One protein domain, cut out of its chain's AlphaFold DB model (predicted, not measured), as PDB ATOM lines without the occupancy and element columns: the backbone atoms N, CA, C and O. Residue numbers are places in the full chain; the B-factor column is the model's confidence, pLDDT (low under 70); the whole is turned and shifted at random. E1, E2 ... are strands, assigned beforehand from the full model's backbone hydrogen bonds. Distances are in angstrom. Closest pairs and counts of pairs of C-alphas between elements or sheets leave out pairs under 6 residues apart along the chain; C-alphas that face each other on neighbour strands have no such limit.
ATOM      1  N   VAL A  25       7.593  35.876  33.776       98.44
ATOM      2  CA  VAL A  25       8.132  37.238  33.766       98.44
ATOM      3  C   VAL A  25       7.156  38.162  33.060       98.44
ATOM      4  O   VAL A  25       6.647  37.827  31.993       98.44
ATOM      5  N   CYS A  26       6.896  39.326  33.653       98.44
ATOM      6  CA  CYS A  26       6.069  40.368  33.053       98.44
ATOM      7  C   CYS A  26       6.921  41.595  32.724       98.44
ATOM      8  O   CYS A  26       7.605  42.146  33.590       98.44
ATOM      9  N   PHE A  27       6.855  42.006  31.463       98.75
ATOM     10  CA  PHE A  27       7.463  43.209  30.916       98.75
ATOM     11  C   PHE A  27       6.432  44.332  30.925       98.75
ATOM     12  O   PHE A  27       5.274  44.116  30.562       98.75
ATOM     13  N   TYR A  28       6.860  45.529  31.305       98.69
ATOM     14  CA  TYR A  28       6.001  46.700  31.410       98.69
ATOM     15  C   TYR A  28       6.503  47.809  30.506       98.69
ATOM     16  O   TYR A  28       7.706  48.084  30.445       98.69
ATOM     17  N   GLN A  29       5.553  48.451  29.830       98.44
ATOM     18  CA  GLN A  29       5.839  49.529  28.900       98.44
ATOM     19  C   GLN A  29       6.531  50.720  29.574       98.44
ATOM     20  O   GLN A  29       7.438  51.314  29.011       98.44
ATOM     21  N   ASP A  30       6.104  51.061  30.788       97.31
ATOM     22  CA  ASP A  30       6.633  52.202  31.526       97.31
ATOM     23  C   ASP A  30       7.397  51.736  32.776       97.31
ATOM     24  O   ASP A  30       7.217  50.618  33.274       97.31
ATOM     25  N   ALA A  31       8.237  52.615  33.324       96.56
ATOM     26  CA  ALA A  31       8.879  52.401  34.619       96.56
ATOM     27  C   ALA A  31       7.846  52.270  35.759       96.56
ATOM     28  O   ALA A  31       6.716  52.747  35.669       96.56
ATOM     29  N   GLU A  32       8.265  51.663  36.865       94.94
ATOM     30  CA  GLU A  32       7.462  51.380  38.060       94.94
ATOM     31  C   GLU A  32       6.251  50.477  37.778       94.94
ATOM     32  O   GLU A  32       5.177  50.627  38.368       94.94
ATOM     33  N   TYR A  33       6.457  49.503  36.885       96.88
ATOM     34  CA  TYR A  33       5.518  48.438  36.529       96.88
ATOM     35  C   TYR A  33       4.184  48.989  36.024       96.88
ATOM     36  O   TYR A  33       3.102  48.672  36.536       96.88
ATOM     37  N   ARG A  34       4.278  49.894  35.050       94.38
ATOM     38  CA  ARG A  34       3.159  50.657  34.503       94.38
ATOM     39  C   ARG A  34       2.984  50.455  33.001       94.38
ATOM     40  O   ARG A  34       3.818  49.870  32.319       94.38
ATOM     41  N   GLY A  35       1.880  51.000  32.502       95.12
ATOM     42  CA  GLY A  35       1.544  50.955  31.090       95.12
ATOM     43  C   GLY A  35       1.066  49.569  30.687       95.12
ATOM     44  O   GLY A  35       0.483  48.840  31.493       95.12
ATOM     45  N   THR A  36       1.276  49.230  29.420       97.62
ATOM     46  CA  THR A  36       0.926  47.911  28.893       97.62
ATOM     47  C   THR A  36       1.804  46.835  29.537       97.62
ATOM     48  O   THR A  36       3.014  47.015  29.646       97.62
ATOM     49  N   GLU A  37       1.191  45.725  29.945       97.69
ATOM     50  CA  GLU A  37       1.863  44.555  30.520       97.69
ATOM     51  C   GLU A  37       1.893  43.404  29.504       97.69
ATOM     52  O   GLU A  37       0.886  43.109  28.853       97.69
ATOM     53  N   TRP A  38       3.039  42.731  29.402       98.25
ATOM     54  CA  TRP A  38       3.220  41.519  28.606       98.25
ATOM     55  C   TRP A  38       3.894  40.437  29.448       98.25
ATOM     56  O   TRP A  38       5.062  40.578  29.808       98.25
ATOM     57  N   CYS A  39       3.172  39.357  29.753       97.88
ATOM     58  CA  CYS A  39       3.674  38.260  30.578       97.88
ATOM     59  C   CYS A  39       3.968  37.008  29.752       97.88
ATOM     60  O   CYS A  39       3.184  36.639  28.877       97.88
ATOM     61  N   TYR A  40       5.071  36.346  30.088       98.25
ATOM     62  CA  TYR A  40       5.578  35.158  29.410       98.25
ATOM     63  C   TYR A  40       5.959  34.101  30.440       98.25
ATOM     64  O   TYR A  40       6.544  34.428  31.477       98.25
ATOM     65  N   GLY A  41       5.617  32.846  30.154       98.00
ATOM     66  CA  GLY A  41       6.034  31.707  30.971       98.00
ATOM     67  C   GLY A  41       7.488  31.323  30.692       98.00
ATOM     68  O   GLY A  41       8.250  32.087  30.103       98.00
ATOM     69  N   VAL A  42       7.875  30.110  31.080       98.00
ATOM     70  CA  VAL A  42       9.194  29.547  30.753       98.00
ATOM     71  C   VAL A  42       9.261  29.208  29.260       98.00
ATOM     72  O   VAL A  42       8.776  28.166  28.818       98.00
ATOM     73  N   GLU A  43       9.855  30.100  28.470       98.06
ATOM     74  CA  GLU A  43       9.960  29.966  27.017       98.06
ATOM     75  C   GLU A  43      11.132  30.768  26.424       98.06
ATOM     76  O   GLU A  43      11.800  31.553  27.100       98.06
ATOM     77  N   GLN A  44      11.389  30.576  25.129       98.62
ATOM     78  CA  GLN A  44      12.389  31.332  24.378       98.62
ATOM     79  C   GLN A  44      11.715  32.136  23.266       98.62
ATOM     80  O   GLN A  44      11.104  31.568  22.361       98.62
ATOM     81  N   VAL A  45      11.899  33.456  23.274       98.62
ATOM     82  CA  VAL A  45      11.273  34.383  22.324       98.62
ATOM     83  C   VAL A  45      12.353  35.055  21.489       98.62
ATOM     84  O   VAL A  45      12.994  36.007  21.919       98.62
ATOM     85  N   SER A  46      12.573  34.547  20.273       98.44
ATOM     86  CA  SER A  46      13.615  35.059  19.360       98.44
ATOM     87  C   SER A  46      13.272  36.412  18.722       98.44
ATOM     88  O   SER A  46      14.153  37.071  18.167       98.44
ATOM     89  N   TRP A  47      12.008  36.830  18.801       98.44
ATOM     90  CA  TRP A  47      11.512  38.138  18.389       98.44
ATOM     91  C   TRP A  47      10.228  38.462  19.154       98.44
ATOM     92  O   TRP A  47       9.252  37.719  19.050       98.44
ATOM     93  N   VAL A  48      10.214  39.573  19.889       97.31
ATOM     94  CA  VAL A  48       9.084  39.955  20.760       97.31
ATOM     95  C   VAL A  48       7.863  40.509  20.012       97.31
ATOM     96  O   VAL A  48       6.804  40.719  20.599       97.31
ATOM     97  N   GLY A  49       7.978  40.743  18.701       97.31
ATOM     98  CA  GLY A  49       6.914  41.352  17.904       97.31
ATOM     99  C   GLY A  49       6.887  42.880  18.000       97.31
ATOM    100  O   GLY A  49       7.309  43.484  18.980       97.31
ATOM    101  N   SER A  50       6.326  43.539  16.983       96.06
ATOM    102  CA  SER A  50       6.286  45.013  16.885       96.06
ATOM    103  C   SER A  50       5.489  45.704  18.001       96.06
ATOM    104  O   SER A  50       5.627  46.907  18.233       96.06
ATOM    105  N   ALA A  51       4.606  44.965  18.676       93.81
ATOM    106  CA  ALA A  51       3.823  45.491  19.786       93.81
ATOM    107  C   ALA A  51       4.684  45.758  21.031       93.81
ATOM    108  O   ALA A  51       4.406  46.741  21.714       93.81
ATOM    109  N   VAL A  52       5.724  44.947  21.254       96.44
ATOM    110  CA  VAL A  52       6.557  44.915  22.474       96.44
ATOM    111  C   VAL A  52       7.973  45.431  22.225       96.44
ATOM    112  O   VAL A  52       8.586  45.986  23.130       96.44
ATOM    113  N   ASN A  53       8.481  45.260  21.000       97.81
ATOM    114  CA  ASN A  53       9.845  45.625  20.635       97.81
ATOM    115  C   ASN A  53      10.167  47.068  21.019       97.81
ATOM    116  O   ASN A  53       9.413  47.968  20.639       97.81
ATOM    117  N   ASP A  54      11.294  47.246  21.706       96.94
ATOM    118  CA  ASP A  54      11.844  48.550  22.076       96.94
ATOM    119  C   ASP A  54      10.868  49.417  22.892       96.94
ATOM    120  O   ASP A  54      10.690  50.609  22.641       96.94
ATOM    121  N   LYS A  55      10.148  48.785  23.831       98.25
ATOM    122  CA  LYS A  55       9.145  49.453  24.684       98.25
ATOM    123  C   LYS A  55       9.173  49.040  26.148       98.25
ATOM    124  O   LYS A  55       8.282  49.437  26.880       98.25
ATOM    125  N   THR A  56      10.068  48.148  26.566       98.50
ATOM    126  CA  THR A  56      10.093  47.711  27.970       98.50
ATOM    127  C   THR A  56      10.920  48.680  28.799       98.50
ATOM    128  O   THR A  56      12.107  48.848  28.532       98.50
ATOM    129  N   SER A  57      10.320  49.198  29.870       98.62
ATOM    130  CA  SER A  57      10.985  50.079  30.834       98.62
ATOM    131  C   SER A  57      11.055  49.518  32.266       98.62
ATOM    132  O   SER A  57      11.807  50.032  33.101       98.62
ATOM    133  N   SER A  58      10.289  48.469  32.593       98.69
ATOM    134  CA  SER A  58      10.405  47.745  33.872       98.69
ATOM    135  C   SER A  58       9.972  46.282  33.762       98.69
ATOM    136  O   SER A  58       9.255  45.902  32.835       98.69
ATOM    137  N   ILE A  59      10.452  45.434  34.677       98.81
ATOM    138  CA  ILE A  59      10.297  43.972  34.610       98.81
ATOM    139  C   ILE A  59      10.010  43.402  36.004       98.81
ATOM    140  O   ILE A  59      10.761  43.663  36.944       98.81
ATOM    141  N   LYS A  60       8.959  42.581  36.132       98.38
ATOM    142  CA  LYS A  60       8.674  41.769  37.329       98.38
ATOM    143  C   LYS A  60       8.958  40.296  37.057       98.38
ATOM    144  O   LYS A  60       8.503  39.759  36.047       98.38
ATOM    145  N   THR A  61       9.638  39.638  37.990       97.44
ATOM    146  CA  THR A  61       9.864  38.188  37.986       97.44
ATOM    147  C   THR A  61       8.964  37.512  39.026       97.44
ATOM    148  O   THR A  61       8.774  38.031  40.126       97.44
ATOM    149  N   TYR A  62       8.391  36.361  38.676       95.69
ATOM    150  CA  TYR A  62       7.521  35.563  39.547       95.69
ATOM    151  C   TYR A  62       8.162  34.212  39.853       95.69
ATOM    152  O   TYR A  62       8.872  33.654  39.014       95.69
ATOM    153  N   GLY A  63       7.901  33.694  41.055       92.44
ATOM    154  CA  GLY A  63       8.453  32.421  41.506       92.44
ATOM    155  C   GLY A  63       9.978  32.373  41.366       92.44
ATOM    156  O   GLY A  63      10.703  33.318  41.711       92.44
ATOM    157  N   ASN A  64      10.453  31.276  40.795       95.12
ATOM    158  CA  ASN A  64      11.855  31.029  40.502       95.12
ATOM    159  C   ASN A  64      12.266  31.490  39.101       95.12
ATOM    160  O   ASN A  64      13.403  31.252  38.698       95.12
ATOM    161  N   ALA A  65      11.405  32.195  38.363       97.69
ATOM    162  CA  ALA A  65      11.729  32.644  37.017       97.69
ATOM    163  C   ALA A  65      12.856  33.688  36.991       97.69
ATOM    164  O   ALA A  65      12.891  34.628  37.790       97.69
ATOM    165  N   TYR A  66      13.752  33.559  36.019       98.50
ATOM    166  CA  TYR A  66      14.677  34.611  35.599       98.50
ATOM    167  C   TYR A  66      14.521  34.858  34.098       98.50
ATOM    168  O   TYR A  66      14.016  34.000  33.372       98.50
ATOM    169  N   VAL A  67      14.987  36.010  33.616       98.81
ATOM    170  CA  VAL A  67      15.020  36.306  32.180       98.81
ATOM    171  C   VAL A  67      16.401  36.759  31.728       98.81
ATOM    172  O   VAL A  67      17.009  37.628  32.347       98.81
ATOM    173  N   ASP A  68      16.879  36.171  30.635       98.88
ATOM    174  CA  ASP A  68      17.982  36.713  29.844       98.88
ATOM    175  C   ASP A  68      17.387  37.553  28.713       98.88
ATOM    176  O   ASP A  68      16.661  37.024  27.870       98.88
ATOM    177  N   ILE A  69      17.654  38.856  28.715       98.81
ATOM    178  CA  ILE A  69      17.152  39.817  27.723       98.81
ATOM    179  C   ILE A  69      18.259  40.208  26.746       98.81
ATOM    180  O   ILE A  69      19.428  40.258  27.127       98.81
ATOM    181  N   PHE A  70      17.883  40.501  25.501       98.81
ATOM    182  CA  PHE A  70      18.814  40.815  24.418       98.81
ATOM    183  C   PHE A  70      18.345  42.022  23.603       98.81
ATOM    184  O   PHE A  70      17.168  42.129  23.237       98.81
ATOM    185  N   GLU A  71      19.303  42.884  23.264       98.56
ATOM    186  CA  GLU A  71      19.100  44.124  22.508       98.56
ATOM    187  C   GLU A  71      18.534  43.882  21.101       98.56
ATOM    188  O   GLU A  71      17.787  44.680  20.544       98.56
ATOM    189  N   HIS A  72      18.904  42.767  20.474       98.56
ATOM    190  CA  HIS A  72      18.515  42.452  19.104       98.56
ATOM    191  C   HIS A  72      17.787  41.118  19.015       98.56
ATOM    192  O   HIS A  72      17.913  40.237  19.866       98.56
ATOM    193  N   SER A  73      17.039  40.948  17.924       98.38
ATOM    194  CA  SER A  73      16.399  39.674  17.596       98.38
ATOM    195  C   SER A  73      17.418  38.538  17.455       98.38
ATOM    196  O   SER A  73      18.578  38.742  17.063       98.38
ATOM    197  N   GLN A  74      16.937  37.320  17.701       98.31
ATOM    198  CA  GLN A  74      17.715  36.079  17.672       98.31
ATOM    199  C   GLN A  74      18.825  36.034  18.733       98.31
ATOM    200  O   GLN A  74      19.879  35.453  18.478       98.31
ATOM    201  N   TYR A  75      18.577  36.622  19.909       98.44
ATOM    202  CA  TYR A  75      19.459  36.567  21.081       98.44
ATOM    203  C   TYR A  75      20.836  37.198  20.818       98.44
ATOM    204  O   TYR A  75      21.883  36.595  21.058       98.44
ATOM    205  N   ARG A  76      20.843  38.402  20.233       98.19
ATOM    206  CA  ARG A  76      22.059  39.129  19.830       98.19
ATOM    207  C   ARG A  76      22.119  40.519  20.458       98.19
ATOM    208  O   ARG A  76      21.126  41.005  20.984       98.19
ATOM    209  N   GLY A  77      23.267  41.174  20.301       97.75
ATOM    210  CA  GLY A  77      23.522  42.508  20.842       97.75
ATOM    211  C   GLY A  77      23.904  42.448  22.316       97.75
ATOM    212  O   GLY A  77      24.366  41.405  22.792       97.75
ATOM    213  N   GLN A  78      23.740  43.563  23.020       97.50
ATOM    214  CA  GLN A  78      23.915  43.585  24.469       97.50
ATOM    215  C   GLN A  78      22.908  42.658  25.162       97.50
ATOM    216  O   GLN A  78      21.807  42.426  24.658       97.50
ATOM    217  N   GLN A  79      23.297  42.110  26.315       98.38
ATOM    218  CA  GLN A  79      22.486  41.149  27.059       98.38
ATOM    219  C   GLN A  79      22.565  41.380  28.564       98.38
ATOM    220  O   GLN A  79      23.613  41.766  29.083       98.38
ATOM    221  N   ALA A  80      21.490  41.070  29.276       98.56
ATOM    222  CA  ALA A  80      21.445  41.128  30.730       98.56
ATOM    223  C   ALA A  80      20.607  39.979  31.291       98.56
ATOM    224  O   ALA A  80      19.655  39.533  30.655       98.56
ATOM    225  N   ARG A  81      20.957  39.526  32.498       98.75
ATOM    226  CA  ARG A  81      20.191  38.529  33.247       98.75
ATOM    227  C   ARG A  81      19.494  39.211  34.407       98.75
ATOM    228  O   ARG A  81      20.163  39.820  35.237       98.75
ATOM    229  N   ILE A  82      18.182  39.040  34.497       98.75
ATOM    230  CA  ILE A  82      17.328  39.647  35.515       98.75
ATOM    231  C   ILE A  82      16.713  38.539  36.373       98.75
ATOM    232  O   ILE A  82      16.039  37.645  35.861       98.75
ATOM    233  N   MET A  83      16.959  38.602  37.682       98.56
ATOM    234  CA  MET A  83      16.411  37.677  38.687       98.56
ATOM    235  C   MET A  83      15.541  38.399  39.727       98.56
ATOM    236  O   MET A  83      14.525  37.852  40.154       98.56
ATOM    237  N   ALA A  84      15.898  39.636  40.089       97.81
ATOM    238  CA  ALA A  84      15.097  40.531  40.924       97.81
ATOM    239  C   ALA A  84      14.196  41.446  40.080       97.81
ATOM    240  O   ALA A  84      14.445  41.665  38.892       97.81
ATOM    241  N   ASN A  85      13.159  42.011  40.701       98.50
ATOM    242  CA  ASN A  85      12.300  42.969  40.019       98.50
ATOM    243  C   ASN A  85      13.094  44.231  39.675       98.50
ATOM    244  O   ASN A  85      13.833  44.767  40.496       98.50
ATOM    245  N   THR A  86      12.920  44.715  38.451       98.44
ATOM    246  CA  THR A  86      13.609  45.893  37.930       98.44
ATOM    247  C   THR A  86      12.585  46.987  37.711       98.44
ATOM    248  O   THR A  86      11.851  46.972  36.723       98.44
ATOM    249  N   TYR A  87      12.514  47.937  38.642       97.75
ATOM    250  CA  TYR A  87      11.484  48.974  38.608       97.75
ATOM    251  C   TYR A  87      11.740  50.033  37.528       97.75
ATOM    252  O   TYR A  87      10.805  50.712  37.120       97.75
ATOM    253  N   ARG A  88      12.985  50.216  37.079       97.44
ATOM    254  CA  ARG A  88      13.349  51.178  36.034       97.44
ATOM    255  C   ARG A  88      14.682  50.794  35.403       97.44
ATOM    256  O   ARG A  88      15.683  50.743  36.116       97.44
ATOM    257  N   MET A  89      14.675  50.558  34.097       98.06
ATOM    258  CA  MET A  89      15.858  50.206  33.303       98.06
ATOM    259  C   MET A  89      16.660  51.446  32.850       98.06
ATOM    260  O   MET A  89      16.138  52.562  32.920       98.06
ATOM    261  N   ASP A  90      17.908  51.243  32.393       96.69
ATOM    262  CA  ASP A  90      18.748  52.268  31.726       96.69
ATOM    263  C   ASP A  90      19.401  51.719  30.433       96.69
ATOM    264  O   ASP A  90      18.793  51.881  29.378       96.69
ATOM    265  N   ASP A  91      20.532  50.987  30.472       94.56
ATOM    266  CA  ASP A  91      21.248  50.543  29.246       94.56
ATOM    267  C   ASP A  91      20.380  49.767  28.218       94.56
ATOM    268  O   ASP A  91      20.549  49.940  27.011       94.56
ATOM    269  N   LEU A  92      19.438  48.920  28.666       97.19
ATOM    270  CA  LEU A  92      18.495  48.181  27.802       97.19
ATOM    271  C   LEU A  92      17.048  48.698  27.894       97.19
ATOM    272  O   LEU A  92      16.110  47.997  27.497       97.19
ATOM    273  N   ASN A  93      16.843  49.908  28.420       98.12
ATOM    274  CA  ASN A  93      15.528  50.541  28.453       98.12
ATOM    275  C   ASN A  93      15.021  50.782  27.030       98.12
ATOM    276  O   ASN A  93      15.714  51.398  26.225       98.12
ATOM    277  N   ASP A  94      13.808  50.317  26.731       98.00
ATOM    278  CA  ASP A  94      13.219  50.408  25.393       98.00
ATOM    279  C   ASP A  94      14.141  49.843  24.296       98.00
ATOM    280  O   ASP A  94      14.101  50.289  23.155       98.00
ATOM    281  N   GLY A  95      14.970  48.847  24.630       97.81
ATOM    282  CA  GLY A  95      15.915  48.223  23.696       97.81
ATOM    283  C   GLY A  95      15.771  46.709  23.566       97.81
ATOM    284  O   GLY A  95      16.626  46.069  22.973       97.81
ATOM    285  N   ILE A  96      14.748  46.092  24.166       98.56
ATOM    286  CA  ILE A  96      14.612  44.627  24.196       98.56
ATOM    287  C   ILE A  96      13.900  44.122  22.935       98.56
ATOM    288  O   ILE A  96      12.729  44.431  22.699       98.56
ATOM    289  N   SER A  97      14.583  43.248  22.190       98.75
ATOM    290  CA  SER A  97      14.079  42.628  20.954       98.75
ATOM    291  C   SER A  97      13.881  41.108  21.046       98.75
ATOM    292  O   SER A  97      13.136  40.526  20.248       98.75
ATOM    293  N   SER A  98      14.567  40.429  21.970       98.81
ATOM    294  CA  SER A  98      14.409  38.989  22.226       98.81
ATOM    295  C   SER A  98      14.798  38.628  23.659       98.81
ATOM    296  O   SER A  98      15.497  39.393  24.322       98.81
ATOM    297  N   PHE A  99      14.326  37.483  24.159       98.88
ATOM    298  CA  PHE A  99      14.635  37.021  25.514       98.88
ATOM    299  C   PHE A  99      14.451  35.510  25.687       98.88
ATOM    300  O   PHE A  99      13.770  34.849  24.897       98.88
ATOM    301  N   THR A 100      15.019  34.965  26.759       98.81
ATOM    302  CA  THR A 100      14.723  33.612  27.244       98.81
ATOM    303  C   THR A 100      14.333  33.656  28.712       98.81
ATOM    304  O   THR A 100      15.077  34.207  29.520       98.81
ATOM    305  N   VAL A 101      13.201  33.052  29.059       98.81
ATOM    306  CA  VAL A 101      12.770  32.863  30.446       98.81
ATOM    307  C   VAL A 101      13.187  31.468  30.897       98.81
ATOM    308  O   VAL A 101      12.891  30.475  30.231       98.81
ATOM    309  N   GLY A 102      13.894  31.402  32.018       98.12
ATOM    310  CA  GLY A 102      14.323  30.163  32.659       98.12
ATOM    311  C   GLY A 102      13.887  30.113  34.117       98.12
ATOM    312  O   GLY A 102      13.300  31.063  34.631       98.12
ATOM    313  N   VAL A 103      14.200  29.008  34.788       97.69
ATOM    314  CA  VAL A 103      13.945  28.810  36.221       97.69
ATOM    315  C   VAL A 103      15.290  28.741  36.934       97.69
ATOM    316  O   VAL A 103      16.205  28.070  36.459       97.69
ATOM    317  N   ARG A 104      15.433  29.476  38.036       95.88
ATOM    318  CA  ARG A 104      16.621  29.433  38.888       95.88
ATOM    319  C   ARG A 104      16.702  28.078  39.583       95.88
ATOM    320  O   ARG A 104      15.699  27.562  40.070       95.88
ATOM    321  N   ASP A 105      17.916  27.555  39.699       94.38
ATOM    322  CA  ASP A 105      18.186  26.326  40.459       94.38
ATOM    323  C   ASP A 105      18.420  26.614  41.951       94.38
ATOM    324  O   ASP A 105      18.521  25.695  42.762       94.38
ATOM    325  N   SER A 106      18.551  27.894  42.310       93.50
ATOM    326  CA  SER A 106      18.771  28.364  43.673       93.50
ATOM    327  C   SER A 106      18.004  29.658  43.942       93.50
ATOM    328  O   SER A 106      17.882  30.522  43.070       93.50
ATOM    329  N   ASN A 107      17.547  29.808  45.183       94.94
ATOM    330  CA  ASN A 107      17.009  31.064  45.707       94.94
ATOM    331  C   ASN A 107      18.119  32.025  46.165       94.94
ATOM    332  O   ASN A 107      17.846  33.193  46.426       94.94
ATOM    333  N   ASP A 108      19.364  31.545  46.211       97.75
ATOM    334  CA  ASP A 108      20.539  32.340  46.550       97.75
ATOM    335  C   ASP A 108      21.081  33.006  45.282       97.75
ATOM    336  O   ASP A 108      21.653  32.339  44.408       97.75
ATOM    337  N   PHE A 109      20.917  34.320  45.161       98.44
ATOM    338  CA  PHE A 109      21.409  35.073  44.011       98.44
ATOM    339  C   PHE A 109      21.813  36.497  44.383       98.44
ATOM    340  O   PHE A 109      21.440  37.020  45.428       98.44
ATOM    341  N   ALA A 110      22.578  37.143  43.507       98.75
ATOM    342  CA  ALA A 110      22.880  38.561  43.632       98.75
ATOM    343  C   ALA A 110      22.760  39.276  42.287       98.75
ATOM    344  O   ALA A 110      22.991  38.674  41.238       98.75
ATOM    345  N   CYS A 111      22.422  40.561  42.333       98.81
ATOM    346  CA  CYS A 111      22.269  41.440  41.178       98.81
ATOM    347  C   CYS A 111      23.062  42.730  41.395       98.81
ATOM    348  O   CYS A 111      22.853  43.401  42.405       98.81
ATOM    349  N   LEU A 112      23.934  43.089  40.451       98.69
ATOM    350  CA  LEU A 112      24.543  44.423  40.380       98.69
ATOM    351  C   LEU A 112      23.669  45.350  39.530       98.69
ATOM    352  O   LEU A 112      23.110  44.900  38.528       98.69
ATOM    353  N   PHE A 113      23.581  46.622  39.915       98.31
ATOM    354  CA  PHE A 113      22.775  47.653  39.256       98.31
ATOM    355  C   PHE A 113      23.619  48.886  38.918       98.31
ATOM    356  O   PHE A 113      24.542  49.225  39.657       98.31
ATOM    357  N   GLU A 114      23.245  49.571  37.836       97.00
ATOM    358  CA  GLU A 114      23.948  50.741  37.278       97.00
ATOM    359  C   GLU A 114      23.931  51.983  38.177       97.00
ATOM    360  O   GLU A 114      24.703  52.907  37.976       97.00
ATOM    361  N   HIS A 115      22.980  52.071  39.110       95.69
ATOM    362  CA  HIS A 115      22.757  53.279  39.905       95.69
ATOM    363  C   HIS A 115      22.390  52.934  41.351       95.69
ATOM    364  O   HIS A 115      21.891  51.831  41.615       95.69
ATOM    365  N   PRO A 116      22.545  53.877  42.301       94.50
ATOM    366  CA  PRO A 116      22.017  53.719  43.649       94.50
ATOM    367  C   PRO A 116      20.496  53.481  43.667       94.50
ATOM    368  O   PRO A 116      19.759  53.893  42.767       94.50
ATOM    369  N   GLY A 117      20.010  52.836  44.726       94.12
ATOM    370  CA  GLY A 117      18.600  52.518  44.943       94.12
ATOM    371  C   GLY A 117      18.075  51.391  44.052       94.12
ATOM    372  O   GLY A 117      16.887  51.409  43.725       94.12
ATOM    373  N   PHE A 118      18.951  50.459  43.648       96.75
ATOM    374  CA  PHE A 118      18.644  49.297  42.801       96.75
ATOM    375  C   PHE A 118      18.019  49.689  41.456       96.75
ATOM    376  O   PHE A 118      17.044  49.091  40.994       96.75
ATOM    377  N   ARG A 119      18.548  50.757  40.847       96.19
ATOM    378  CA  ARG A 119      18.052  51.319  39.587       96.19
ATOM    379  C   ARG A 119      18.972  50.950  38.430       96.19
ATOM    380  O   ARG A 119      20.189  50.968  38.579       96.19
ATOM    381  N   GLY A 120      18.374  50.722  37.266       97.69
ATOM    382  CA  GLY A 120      19.082  50.386  36.041       97.69
ATOM    383  C   GLY A 120      18.843  48.944  35.614       97.69
ATOM    384  O   GLY A 120      18.196  48.169  36.315       97.69
ATOM    385  N   THR A 121      19.352  48.605  34.440       98.31
ATOM    386  CA  THR A 121      19.438  47.263  33.871       98.31
ATOM    387  C   THR A 121      20.393  46.416  34.721       98.31
ATOM    388  O   THR A 121      21.605  46.638  34.671       98.31
ATOM    389  N   PRO A 122      19.906  45.441  35.512       98.25
ATOM    390  CA  PRO A 122      20.792  44.693  36.384       98.25
ATOM    391  C   PRO A 122      21.521  43.579  35.639       98.25
ATOM    392  O   PRO A 122      21.071  43.084  34.605       98.25
ATOM    393  N   HIS A 123      22.601  43.097  36.243       98.62
ATOM    394  CA  HIS A 123      23.175  41.802  35.905       98.62
ATOM    395  C   HIS A 123      23.169  40.891  37.132       98.62
ATOM    396  O   HIS A 123      23.822  41.177  38.137       98.62
ATOM    397  N   CYS A 124      22.414  39.796  37.040       98.81
ATOM    398  CA  CYS A 124      22.206  38.855  38.130       98.81
ATOM    399  C   CYS A 124      22.881  37.502  37.892       98.81
ATOM    400  O   CYS A 124      22.904  36.985  36.774       98.81
ATOM    401  N   LEU A 125      23.337  36.885  38.980       98.69
ATOM    402  CA  LEU A 125      23.919  35.546  39.022       98.69
ATOM    403  C   LEU A 125      23.364  34.787  40.231       98.69
ATOM    404  O   LEU A 125      23.255  35.358  41.314       98.69
ATOM    405  N   GLN A 126      23.070  33.495  40.073       98.00
ATOM    406  CA  GLN A 126      22.764  32.615  41.212       98.00
ATOM    407  C   GLN A 126      24.049  32.011  41.797       98.00
ATOM    408  O   GLN A 126      25.087  31.971  41.127       98.00
ATOM    409  N   ALA A 127      23.993  31.515  43.034       97.88
ATOM    410  CA  ALA A 127      25.126  30.872  43.693       97.88
ATOM    411  C   ALA A 127      25.767  29.777  42.818       97.88
ATOM    412  O   ALA A 127      25.091  28.949  42.209       97.88
ATOM    413  N   GLY A 128      27.099  29.797  42.740       97.75
ATOM    414  CA  GLY A 128      27.897  28.938  41.863       97.75
ATOM    415  C   GLY A 128      28.174  29.524  40.474       97.75
ATOM    416  O   GLY A 128      29.014  28.981  39.756       97.75
ATOM    417  N   GLN A 129      27.528  30.630  40.086       98.38
ATOM    418  CA  GLN A 129      27.802  31.328  38.827       98.38
ATOM    419  C   GLN A 129      28.819  32.466  38.996       98.38
ATOM    420  O   GLN A 129      29.012  33.025  40.078       98.38
ATOM    421  N   GLN A 130      29.471  32.821  37.887       98.56
ATOM    422  CA  GLN A 130      30.459  33.894  37.820       98.56
ATOM    423  C   GLN A 130      30.379  34.644  36.490       98.56
ATOM    424  O   GLN A 130      30.157  34.033  35.444       98.56
ATOM    425  N   GLN A 131      30.664  35.942  36.533       98.62
ATOM    426  CA  GLN A 131      30.881  36.789  35.369       98.62
ATOM    427  C   GLN A 131      32.321  37.287  35.417       98.62
ATOM    428  O   GLN A 131      32.680  38.132  36.233       98.62
ATOM    429  N   THR A 132      33.174  36.733  34.555       98.44
ATOM    430  CA  THR A 132      34.614  37.032  34.567       98.44
ATOM    431  C   THR A 132      34.946  38.394  33.973       98.44
ATOM    432  O   THR A 132      36.077  38.836  34.103       98.44
ATOM    433  N   ASP A 133      34.024  39.025  33.256       98.31
ATOM    434  CA  ASP A 133      34.265  40.301  32.587       98.31
ATOM    435  C   ASP A 133      32.936  41.009  32.314       98.31
ATOM    436  O   ASP A 133      32.174  40.561  31.454       98.31
ATOM    437  N   LEU A 134      32.635  42.074  33.057       98.19
ATOM    438  CA  LEU A 134      31.353  42.772  32.951       98.19
ATOM    439  C   LEU A 134      31.147  43.501  31.612       98.19
ATOM    440  O   LEU A 134      30.003  43.728  31.243       98.19
ATOM    441  N   ASP A 135      32.186  43.720  30.796       97.06
ATOM    442  CA  ASP A 135      32.030  44.263  29.428       97.06
ATOM    443  C   ASP A 135      31.297  43.302  28.470       97.06
ATOM    444  O   ASP A 135      30.979  43.649  27.334       97.06
ATOM    445  N   ARG A 136      31.053  42.054  28.889       97.12
ATOM    446  CA  ARG A 136      30.331  41.044  28.092       97.12
ATOM    447  C   ARG A 136      28.822  41.029  28.347       97.12
ATOM    448  O   ARG A 136      28.124  40.171  27.799       97.12
ATOM    449  N   VAL A 137      28.341  41.922  29.204       97.88
ATOM    450  CA  VAL A 137      26.933  42.094  29.569       97.88
ATOM    451  C   VAL A 137      26.597  43.584  29.546       97.88
ATOM    452  O   VAL A 137      27.504  44.410  29.560       97.88
ATOM    453  N   ALA A 138      25.309  43.925  29.490       97.19
ATOM    454  CA  ALA A 138      24.844  45.300  29.311       97.19
ATOM    455  C   ALA A 138      25.406  46.247  30.381       97.19
ATOM    456  O   ALA A 138      25.959  47.275  30.024       97.19
ATOM    457  N   LEU A 139      25.386  45.820  31.655       97.06
ATOM    458  CA  LEU A 139      25.898  46.591  32.796       97.06
ATOM    459  C   LEU A 139      27.285  47.206  32.533       97.06
ATOM    460  O   LEU A 139      27.537  48.340  32.924       97.06
ATOM    461  N   GLY A 140      28.183  46.479  31.861       96.88
ATOM    462  CA  GLY A 140      29.540  46.947  31.600       96.88
ATOM    463  C   GLY A 140      30.412  47.036  32.856       96.88
ATOM    464  O   GLY A 140      29.974  46.823  33.989       96.88
ATOM    465  N   ARG A 141      31.696  47.316  32.641       94.81
ATOM    466  CA  ARG A 141      32.661  47.591  33.712       94.81
ATOM    467  C   ARG A 141      32.482  48.981  34.306       94.81
ATOM    468  O   ARG A 141      32.119  49.905  33.582       94.81
ATOM    469  N   ASN A 142      32.862  49.140  35.575       93.94
ATOM    470  CA  ASN A 142      32.950  50.446  36.237       93.94
ATOM    471  C   ASN A 142      31.629  51.242  36.230       93.94
ATOM    472  O   ASN A 142      31.631  52.457  36.050       93.94
ATOM    473  N   LYS A 143      30.491  50.542  36.350       95.38
ATOM    474  CA  LYS A 143      29.152  51.161  36.402       95.38
ATOM    475  C   LYS A 143      28.289  50.705  37.579       95.38
ATOM    476  O   LYS A 143      27.118  51.047  37.646       95.38
ATOM    477  N   ALA A 144      28.775  49.787  38.415       96.88
ATOM    478  CA  ALA A 144      27.941  49.212  39.463       96.88
ATOM    479  C   ALA A 144      27.902  50.141  40.685       96.88
ATOM    480  O   ALA A 144      28.928  50.336  41.335       96.88
ATOM    481  N   SER A 145      26.706  50.613  41.043       96.81
ATOM    482  CA  SER A 145      26.487  51.539  42.170       96.81
ATOM    483  C   SER A 145      25.578  50.986  43.270       96.81
ATOM    484  O   SER A 145      25.446  51.559  44.353       96.81
ATOM    485  N   SER A 146      24.897  49.869  43.019       97.88
ATOM    486  CA  SER A 146      24.165  49.145  44.060       97.88
ATOM    487  C   SER A 146      24.140  47.647  43.793       97.88
ATOM    488  O   SER A 146      24.364  47.177  42.674       97.88
ATOM    489  N   VAL A 147      23.903  46.877  44.852       98.38
ATOM    490  CA  VAL A 147      23.889  45.418  44.810       98.38
ATOM    491  C   VAL A 147      22.755  44.874  45.654       98.38
ATOM    492  O   VAL A 147      22.615  45.229  46.821       98.38
ATOM    493  N   MET A 148      21.960  43.979  45.086       98.56
ATOM    494  CA  MET A 148      20.976  43.207  45.838       98.56
ATOM    495  C   MET A 148      21.523  41.799  46.042       98.56
ATOM    496  O   MET A 148      21.883  41.147  45.065       98.56
ATOM    497  N   VAL A 149      21.600  41.342  47.290       98.06
ATOM    498  CA  VAL A 149      22.023  39.983  47.668       98.06
ATOM    499  C   VAL A 149      20.822  39.302  48.312       98.06
ATOM    500  O   VAL A 149      20.276  39.841  49.270       98.06
ATOM    501  N   ILE A 150      20.379  38.170  47.770       97.88
ATOM    502  CA  ILE A 150      19.128  37.491  48.128       97.88
ATOM    503  C   ILE A 150      19.411  36.047  48.551       97.88
ATOM    504  O   ILE A 150      20.225  35.372  47.919       97.88
ATOM    505  N   GLY A 151      18.714  35.575  49.589       95.56
ATOM    506  CA  GLY A 151      18.905  34.242  50.167       95.56
ATOM    507  C   GLY A 151      20.177  34.125  51.000       95.56
ATOM    508  O   GLY A 151      20.721  35.128  51.459       95.56
ATOM    509  N   ASP A 152      20.697  32.904  51.128       95.19
ATOM    510  CA  ASP A 152      21.971  32.615  51.803       95.19
ATOM    511  C   ASP A 152      23.172  32.902  50.869       95.19
ATOM    512  O   ASP A 152      24.181  32.187  50.853       95.19
ATOM    513  N   ALA A 153      23.044  33.907  50.000       97.12
ATOM    514  CA  ALA A 153      24.068  34.283  49.039       97.12
ATOM    515  C   ALA A 153      25.103  35.228  49.655       97.12
ATOM    516  O   ALA A 153      24.808  36.068  50.497       97.12
ATOM    517  N   ALA A 154      26.315  35.169  49.117       97.81
ATOM    518  CA  ALA A 154      27.263  36.267  49.169       97.81
ATOM    519  C   ALA A 154      27.832  36.511  47.772       97.81
ATOM    520  O   ALA A 154      27.907  35.600  46.938       97.81
ATOM    521  N   VAL A 155      28.265  37.741  47.510       98.25
ATOM    522  CA  VAL A 155      28.889  38.113  46.241       98.25
ATOM    523  C   VAL A 155      30.332  38.537  46.468       98.25
ATOM    524  O   VAL A 155      30.620  39.458  47.231       98.25
ATOM    525  N   ASP A 156      31.249  37.853  45.790       98.44
ATOM    526  CA  ASP A 156      32.632  38.297  45.666       98.44
ATOM    527  C   ASP A 156      32.722  39.213  44.439       98.44
ATOM    528  O   ASP A 156      32.435  38.777  43.319       98.44
ATOM    529  N   VAL A 157      33.132  40.463  44.644       98.44
ATOM    530  CA  VAL A 157      33.329  41.472  43.593       98.44
ATOM    531  C   VAL A 157      34.804  41.832  43.472       98.44
ATOM    532  O   VAL A 157      35.533  41.860  44.467       98.44
ATOM    533  N   PHE A 158      35.255  42.096  42.246       98.56
ATOM    534  CA  PHE A 158      36.667  42.286  41.918       98.56
ATOM    535  C   PHE A 158      36.860  43.534  41.060       98.56
ATOM    536  O   PHE A 158      36.139  43.728  40.081       98.56
ATOM    537  N   GLN A 159      37.893  44.319  41.381       97.75
ATOM    538  CA  GLN A 159      38.217  45.567  40.679       97.75
ATOM    539  C   GLN A 159      38.673  45.362  39.230       97.75
ATOM    540  O   GLN A 159      38.700  46.286  38.436       97.75
ATOM    541  N   TYR A 160      39.092  44.147  38.878       97.81
ATOM    542  CA  TYR A 160      39.570  43.835  37.535       97.81
ATOM    543  C   TYR A 160      38.886  42.582  36.993       97.81
ATOM    544  O   TYR A 160      38.424  41.741  37.776       97.81
ATOM    545  N   PRO A 161      38.899  42.378  35.664       98.38
ATOM    546  CA  PRO A 161      38.366  41.171  35.057       98.38
ATOM    547  C   PRO A 161      39.149  39.928  35.484       98.38
ATOM    548  O   PRO A 161      40.319  39.988  35.875       98.38
ATOM    549  N   ASN A 162      38.528  38.774  35.275       98.12
ATOM    550  CA  ASN A 162      39.028  37.428  35.534       98.12
ATOM    551  C   ASN A 162      39.186  37.087  37.023       98.12
ATOM    552  O   ASN A 162      40.035  36.264  37.362       98.12
ATOM    553  N   LEU A 163      38.355  37.677  37.895       98.12
ATOM    554  CA  LEU A 163      38.246  37.311  39.315       98.12
ATOM    555  C   LEU A 163      39.595  37.398  40.054       98.12
ATOM    556  O   LEU A 163      39.995  36.495  40.794       98.12
ATOM    557  N   ARG A 164      40.347  38.472  39.791       97.81
ATOM    558  CA  ARG A 164      41.721  38.645  40.275       97.81
ATOM    559  C   ARG A 164      41.780  38.915  41.774       97.81
ATOM    560  O   ARG A 164      41.474  40.013  42.228       97.81
ATOM    561  N   THR A 165      42.288  37.950  42.532       97.00
ATOM    562  CA  THR A 165      42.521  38.086  43.981       97.00
ATOM    563  C   THR A 165      43.821  38.817  44.326       97.00
ATOM    564  O   THR A 165      44.055  39.133  45.487       97.00
ATOM    565  N   ASP A 166      44.690  39.082  43.345       97.00
ATOM    566  CA  ASP A 166      45.916  39.877  43.517       97.00
ATOM    567  C   ASP A 166      45.669  41.399  43.409       97.00
ATOM    568  O   ASP A 166      46.605  42.200  43.458       97.00
ATOM    569  N   LYS A 167      44.402  41.789  43.246       96.81
ATOM    570  CA  LYS A 167      43.893  43.164  43.206       96.81
ATOM    571  C   LYS A 167      42.830  43.365  44.288       96.81
ATOM    572  O   LYS A 167      42.540  42.443  45.058       96.81
ATOM    573  N   ALA A 168      42.278  44.577  44.363       97.31
ATOM    574  CA  ALA A 168      41.178  44.862  45.270       97.31
ATOM    575  C   ALA A 168      39.986  43.946  44.948       97.31
ATOM    576  O   ALA A 168      39.577  43.801  43.795       97.31
ATOM    577  N   HIS A 169      39.498  43.275  45.984       97.62
ATOM    578  CA  HIS A 169      38.321  42.427  45.944       97.62
ATOM    579  C   HIS A 169      37.656  42.468  47.318       97.62
ATOM    580  O   HIS A 169      38.332  42.643  48.335       97.62
ATOM    581  N   SER A 170      36.338  42.313  47.333       97.12
ATOM    582  CA  SER A 170      35.519  42.379  48.541       97.12
ATOM    583  C   SER A 170      34.434  41.317  48.466       97.12
ATOM    584  O   SER A 170      33.949  40.995  47.382       97.12
ATOM    585  N   ARG A 171      34.028  40.804  49.625       96.94
ATOM    586  CA  ARG A 171      32.820  39.994  49.759       96.94
ATOM    587  C   ARG A 171      31.715  40.842  50.363       96.94
ATOM    588  O   ARG A 171      31.922  41.434  51.420       96.94
ATOM    589  N   LEU A 172      30.554  40.862  49.721       96.00
ATOM    590  CA  LEU A 172      29.352  41.522  50.217       96.00
ATOM    591  C   LEU A 172      28.329  40.445  50.585       96.00
ATOM    592  O   LEU A 172      27.963  39.620  49.749       96.00
ATOM    593  N   ARG A 173      27.923  40.434  51.857       93.44
ATOM    594  CA  ARG A 173      26.958  39.469  52.416       93.44
ATOM    595  C   ARG A 173      25.520  39.965  52.386       93.44
ATOM    596  O   ARG A 173      24.590  39.180  52.416       93.44
ATOM    597  N   ARG A 174      25.353  41.281  52.355       93.25
ATOM    598  CA  ARG A 174      24.061  41.958  52.412       93.25
ATOM    599  C   ARG A 174      23.946  42.880  51.211       93.25
ATOM    600  O   ARG A 174      24.955  43.252  50.603       93.25
ATOM    601  N   SER A 175      22.714  43.219  50.862       96.94
ATOM    602  CA  SER A 175      22.452  44.216  49.832       96.94
ATOM    603  C   SER A 175      23.045  45.556  50.251       96.94
ATOM    604  O   SER A 175      23.132  45.867  51.438       96.94
ATOM    605  N   SER A 176      23.413  46.360  49.264       96.31
ATOM    606  CA  SER A 176      23.673  47.775  49.456       96.31
ATOM    607  C   SER A 176      22.942  48.575  48.400       96.31
ATOM    608  O   SER A 176      23.157  48.382  47.202       96.31
ATOM    609  N   SER A 177      22.107  49.503  48.854       95.62
ATOM    610  CA  SER A 177      21.435  50.464  47.981       95.62
ATOM    611  C   SER A 177      22.376  51.537  47.434       95.62
ATOM    612  O   SER A 177      21.992  52.255  46.519       95.62
ATOM    613  N   ASN A 178      23.585  51.682  47.974       94.38
ATOM    614  CA  ASN A 178      24.541  52.694  47.541       94.38
ATOM    615  C   ASN A 178      25.961  52.247  47.923       94.38
ATOM    616  O   ASN A 178      26.335  52.323  49.099       94.38
ATOM    617  N   LEU A 179      26.729  51.776  46.939       94.88
ATOM    618  CA  LEU A 179      28.075  51.243  47.143       94.88
ATOM    619  C   LEU A 179      29.090  52.333  47.512       94.88
ATOM    620  O   LEU A 179      30.002  52.031  48.281       94.88
ATOM    621  N   GLU A 180      28.897  53.580  47.070       91.56
ATOM    622  CA  GLU A 180      29.706  54.752  47.452       91.56
ATOM    623  C   GLU A 180      29.695  55.003  48.965       91.56
ATOM    624  O   GLU A 180      30.723  55.315  49.571       91.56
ATOM    625  N   VAL A 181      28.526  54.859  49.592       87.06
ATOM    626  CA  VAL A 181      28.333  55.175  51.012       87.06
ATOM    627  C   VAL A 181      28.464  53.928  51.884       87.06
ATOM    628  O   VAL A 181      28.953  54.019  53.012       87.06
ATOM    629  N   ARG A 182      28.010  52.762  51.402       87.75
ATOM    630  CA  ARG A 182      27.954  51.513  52.175       87.75
ATOM    631  C   ARG A 182      28.321  50.307  51.297       87.75
ATOM    632  O   ARG A 182      27.558  49.951  50.413       87.75
ATOM    633  N   PRO A 183      29.451  49.630  51.527       87.25
ATOM    634  CA  PRO A 183      30.458  49.925  52.543       87.25
ATOM    635  C   PRO A 183      31.388  51.094  52.158       87.25
ATOM    636  O   PRO A 183      32.254  51.453  52.955       87.25
ATOM    637  N   GLY A 184      31.238  51.677  50.963       88.50
ATOM    638  CA  GLY A 184      32.160  52.669  50.418       88.50
ATOM    639  C   GLY A 184      33.469  52.059  49.923       88.50
ATOM    640  O   GLY A 184      33.591  50.854  49.684       88.50
ATOM    641  N   GLY A 185      34.484  52.908  49.775       91.31
ATOM    642  CA  GLY A 185      35.811  52.495  49.326       91.31
ATOM    643  C   GLY A 185      35.915  52.443  47.804       91.31
ATOM    644  O   GLY A 185      35.577  53.411  47.139       91.31
ATOM    645  N   TRP A 186      36.445  51.341  47.267       93.75
ATOM    646  CA  TRP A 186      36.695  51.189  45.829       93.75
ATOM    647  C   TRP A 186      35.487  50.649  45.056       93.75
ATOM    648  O   TRP A 186      35.620  50.401  43.881       93.75
ATOM    649  N   LEU A 187      34.350  50.356  45.690       93.44
ATOM    650  CA  LEU A 187      33.301  49.555  45.044       93.44
ATOM    651  C   LEU A 187      32.450  50.324  44.032       93.44
ATOM    652  O   LEU A 187      32.044  49.739  43.032       93.44
ATOM    653  N   GLU A 188      32.152  51.588  44.322       93.19
ATOM    654  CA  GLU A 188      31.325  52.430  43.457       93.19
ATOM    655  C   GLU A 188      32.003  52.611  42.103       93.19
ATOM    656  O   GLU A 188      33.127  53.111  42.052       93.19
ATOM    657  N   ASP A 189      31.317  52.212  41.032       92.38
ATOM    658  CA  ASP A 189      31.781  52.389  39.655       92.38
ATOM    659  C   ASP A 189      33.179  51.816  39.378       92.38
ATOM    660  O   ASP A 189      33.869  52.281  38.483       92.38
ATOM    661  N   ASP A 190      33.592  50.768  40.094       95.19
ATOM    662  CA  ASP A 190      34.949  50.203  39.966       95.19
ATOM    663  C   ASP A 190      34.947  48.651  39.978       95.19
ATOM    664  O   ASP A 190      35.983  48.004  40.146       95.19
ATOM    665  N   ILE A 191      33.772  48.012  39.837       97.81
ATOM    666  CA  ILE A 191      33.613  46.545  39.766       97.81
ATOM    667  C   ILE A 191      33.668  46.072  38.305       97.81
ATOM    668  O   ILE A 191      32.881  46.515  37.470       97.81
ATOM    669  N   ASP A 192      34.533  45.088  38.030       98.31
ATOM    670  CA  ASP A 192      34.795  44.565  36.677       98.31
ATOM    671  C   ASP A 192      34.474  43.072  36.506       98.31
ATOM    672  O   ASP A 192      34.307  42.573  35.386       98.31
ATOM    673  N   SER A 193      34.427  42.318  37.604       98.69
ATOM    674  CA  SER A 193      33.983  40.924  37.606       98.69
ATOM    675  C   SER A 193      33.385  40.533  38.953       98.69
ATOM    676  O   SER A 193      33.679  41.143  39.981       98.69
ATOM    677  N   MET A 194      32.527  39.513  38.947       98.69
ATOM    678  CA  MET A 194      31.831  39.043  40.144       98.69
ATOM    679  C   MET A 194      31.619  37.529  40.113       98.69
ATOM    680  O   MET A 194      31.541  36.913  39.045       98.69
ATOM    681  N   ARG A 195      31.463  36.924  41.287       98.69
ATOM    682  CA  ARG A 195      30.879  35.586  41.432       98.69
ATOM    683  C   ARG A 195      29.956  35.544  42.636       98.69
ATOM    684  O   ARG A 195      30.206  36.226  43.628       98.69
ATOM    685  N   VAL A 196      28.933  34.708  42.555       98.69
ATOM    686  CA  VAL A 196      27.989  34.501  43.654       98.69
ATOM    687  C   VAL A 196      28.255  33.139  44.266       98.69
ATOM    688  O   VAL A 196      28.430  32.141  43.565       98.69
ATOM    689  N   VAL A 197      28.326  33.099  45.588       98.12
ATOM    690  CA  VAL A 197      28.566  31.894  46.378       98.12
ATOM    691  C   VAL A 197      27.442  31.734  47.390       98.12
ATOM    692  O   VAL A 197      26.800  32.713  47.755       98.12
ATOM    693  N   ARG A 198      27.223  30.506  47.862       96.62
ATOM    694  CA  ARG A 198      26.436  30.296  49.076       96.62
ATOM    695  C   ARG A 198      27.336  30.528  50.282       96.62
ATOM    696  O   ARG A 198      28.475  30.050  50.294       96.62
ATOM    697  N   GLU A 199      26.841  31.241  51.277       92.94
ATOM    698  CA  GLU A 199      27.533  31.466  52.537       92.94
ATOM    699  C   GLU A 199      26.683  30.952  53.699       92.94
ATOM    700  O   GLU A 199      25.459  30.942  53.647       92.94
TER     701      GLU A 199
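This is residues 25 to 199 of the 573 residues of the protein "Crystall_3 domain-containing protein" of Bacterioplanes sanyensis (UniProt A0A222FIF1). There is little regular structure: four small three-stranded antiparallel sheets stand in a row along the longest axis with long loops between strands, and the last two make a sandwich, two sheets face to face. The 175 printed residues, all strand by class, have no named helix and twelve strands, E1 to E12, with 68 residues. The orders are E2 E1 E3, E5 E4 E6, E8 E7 E9 and E11 E10 E12. The whole is compact, radius of gyration of the C-alphas 15.3 A, and spans 47 by 27 by 26 A.

Find C-alpha 65 at (11.729, 32.644, 37.017); E4 runs 21.5 A to residue 72. Its neighbours are E5, 76 to 82, and E6, 98 to 103. Look for E1 at 25 to 30, E2 at 34 to 40, E3 at 58 to 61, E7 at 109 to 113, E8 at 123 to 126, E9 at 146 to 150, E10 at 153 to 158, E11 at 169 to 172 and E12 at 193 to 198, ending at (26.436, 30.296, 49.076).

In the hairpin E4 and E5, N 69 and O 80 are within hydrogen-bond range, 2.9 A; so are N 68 of E4 and O 100 of E6, 2.9 A. The closest C-alphas of E1 and E4 are Val 25 and Ala 65, 6.7 A; of E5 and E8, Arg 81 and His 123, 5.2 A; of E8 and E12, across the sandwich, Gln 126 and Val 196, 6.1 A.

The C-alphas farthest apart, of Ala 51 and Asp 166, are 48.6 A apart. The printed part has no cut; E2 to E3, E5 to E6, E8 to E9 and E11 to E12 are long links. No printed residue is under pLDDT 70.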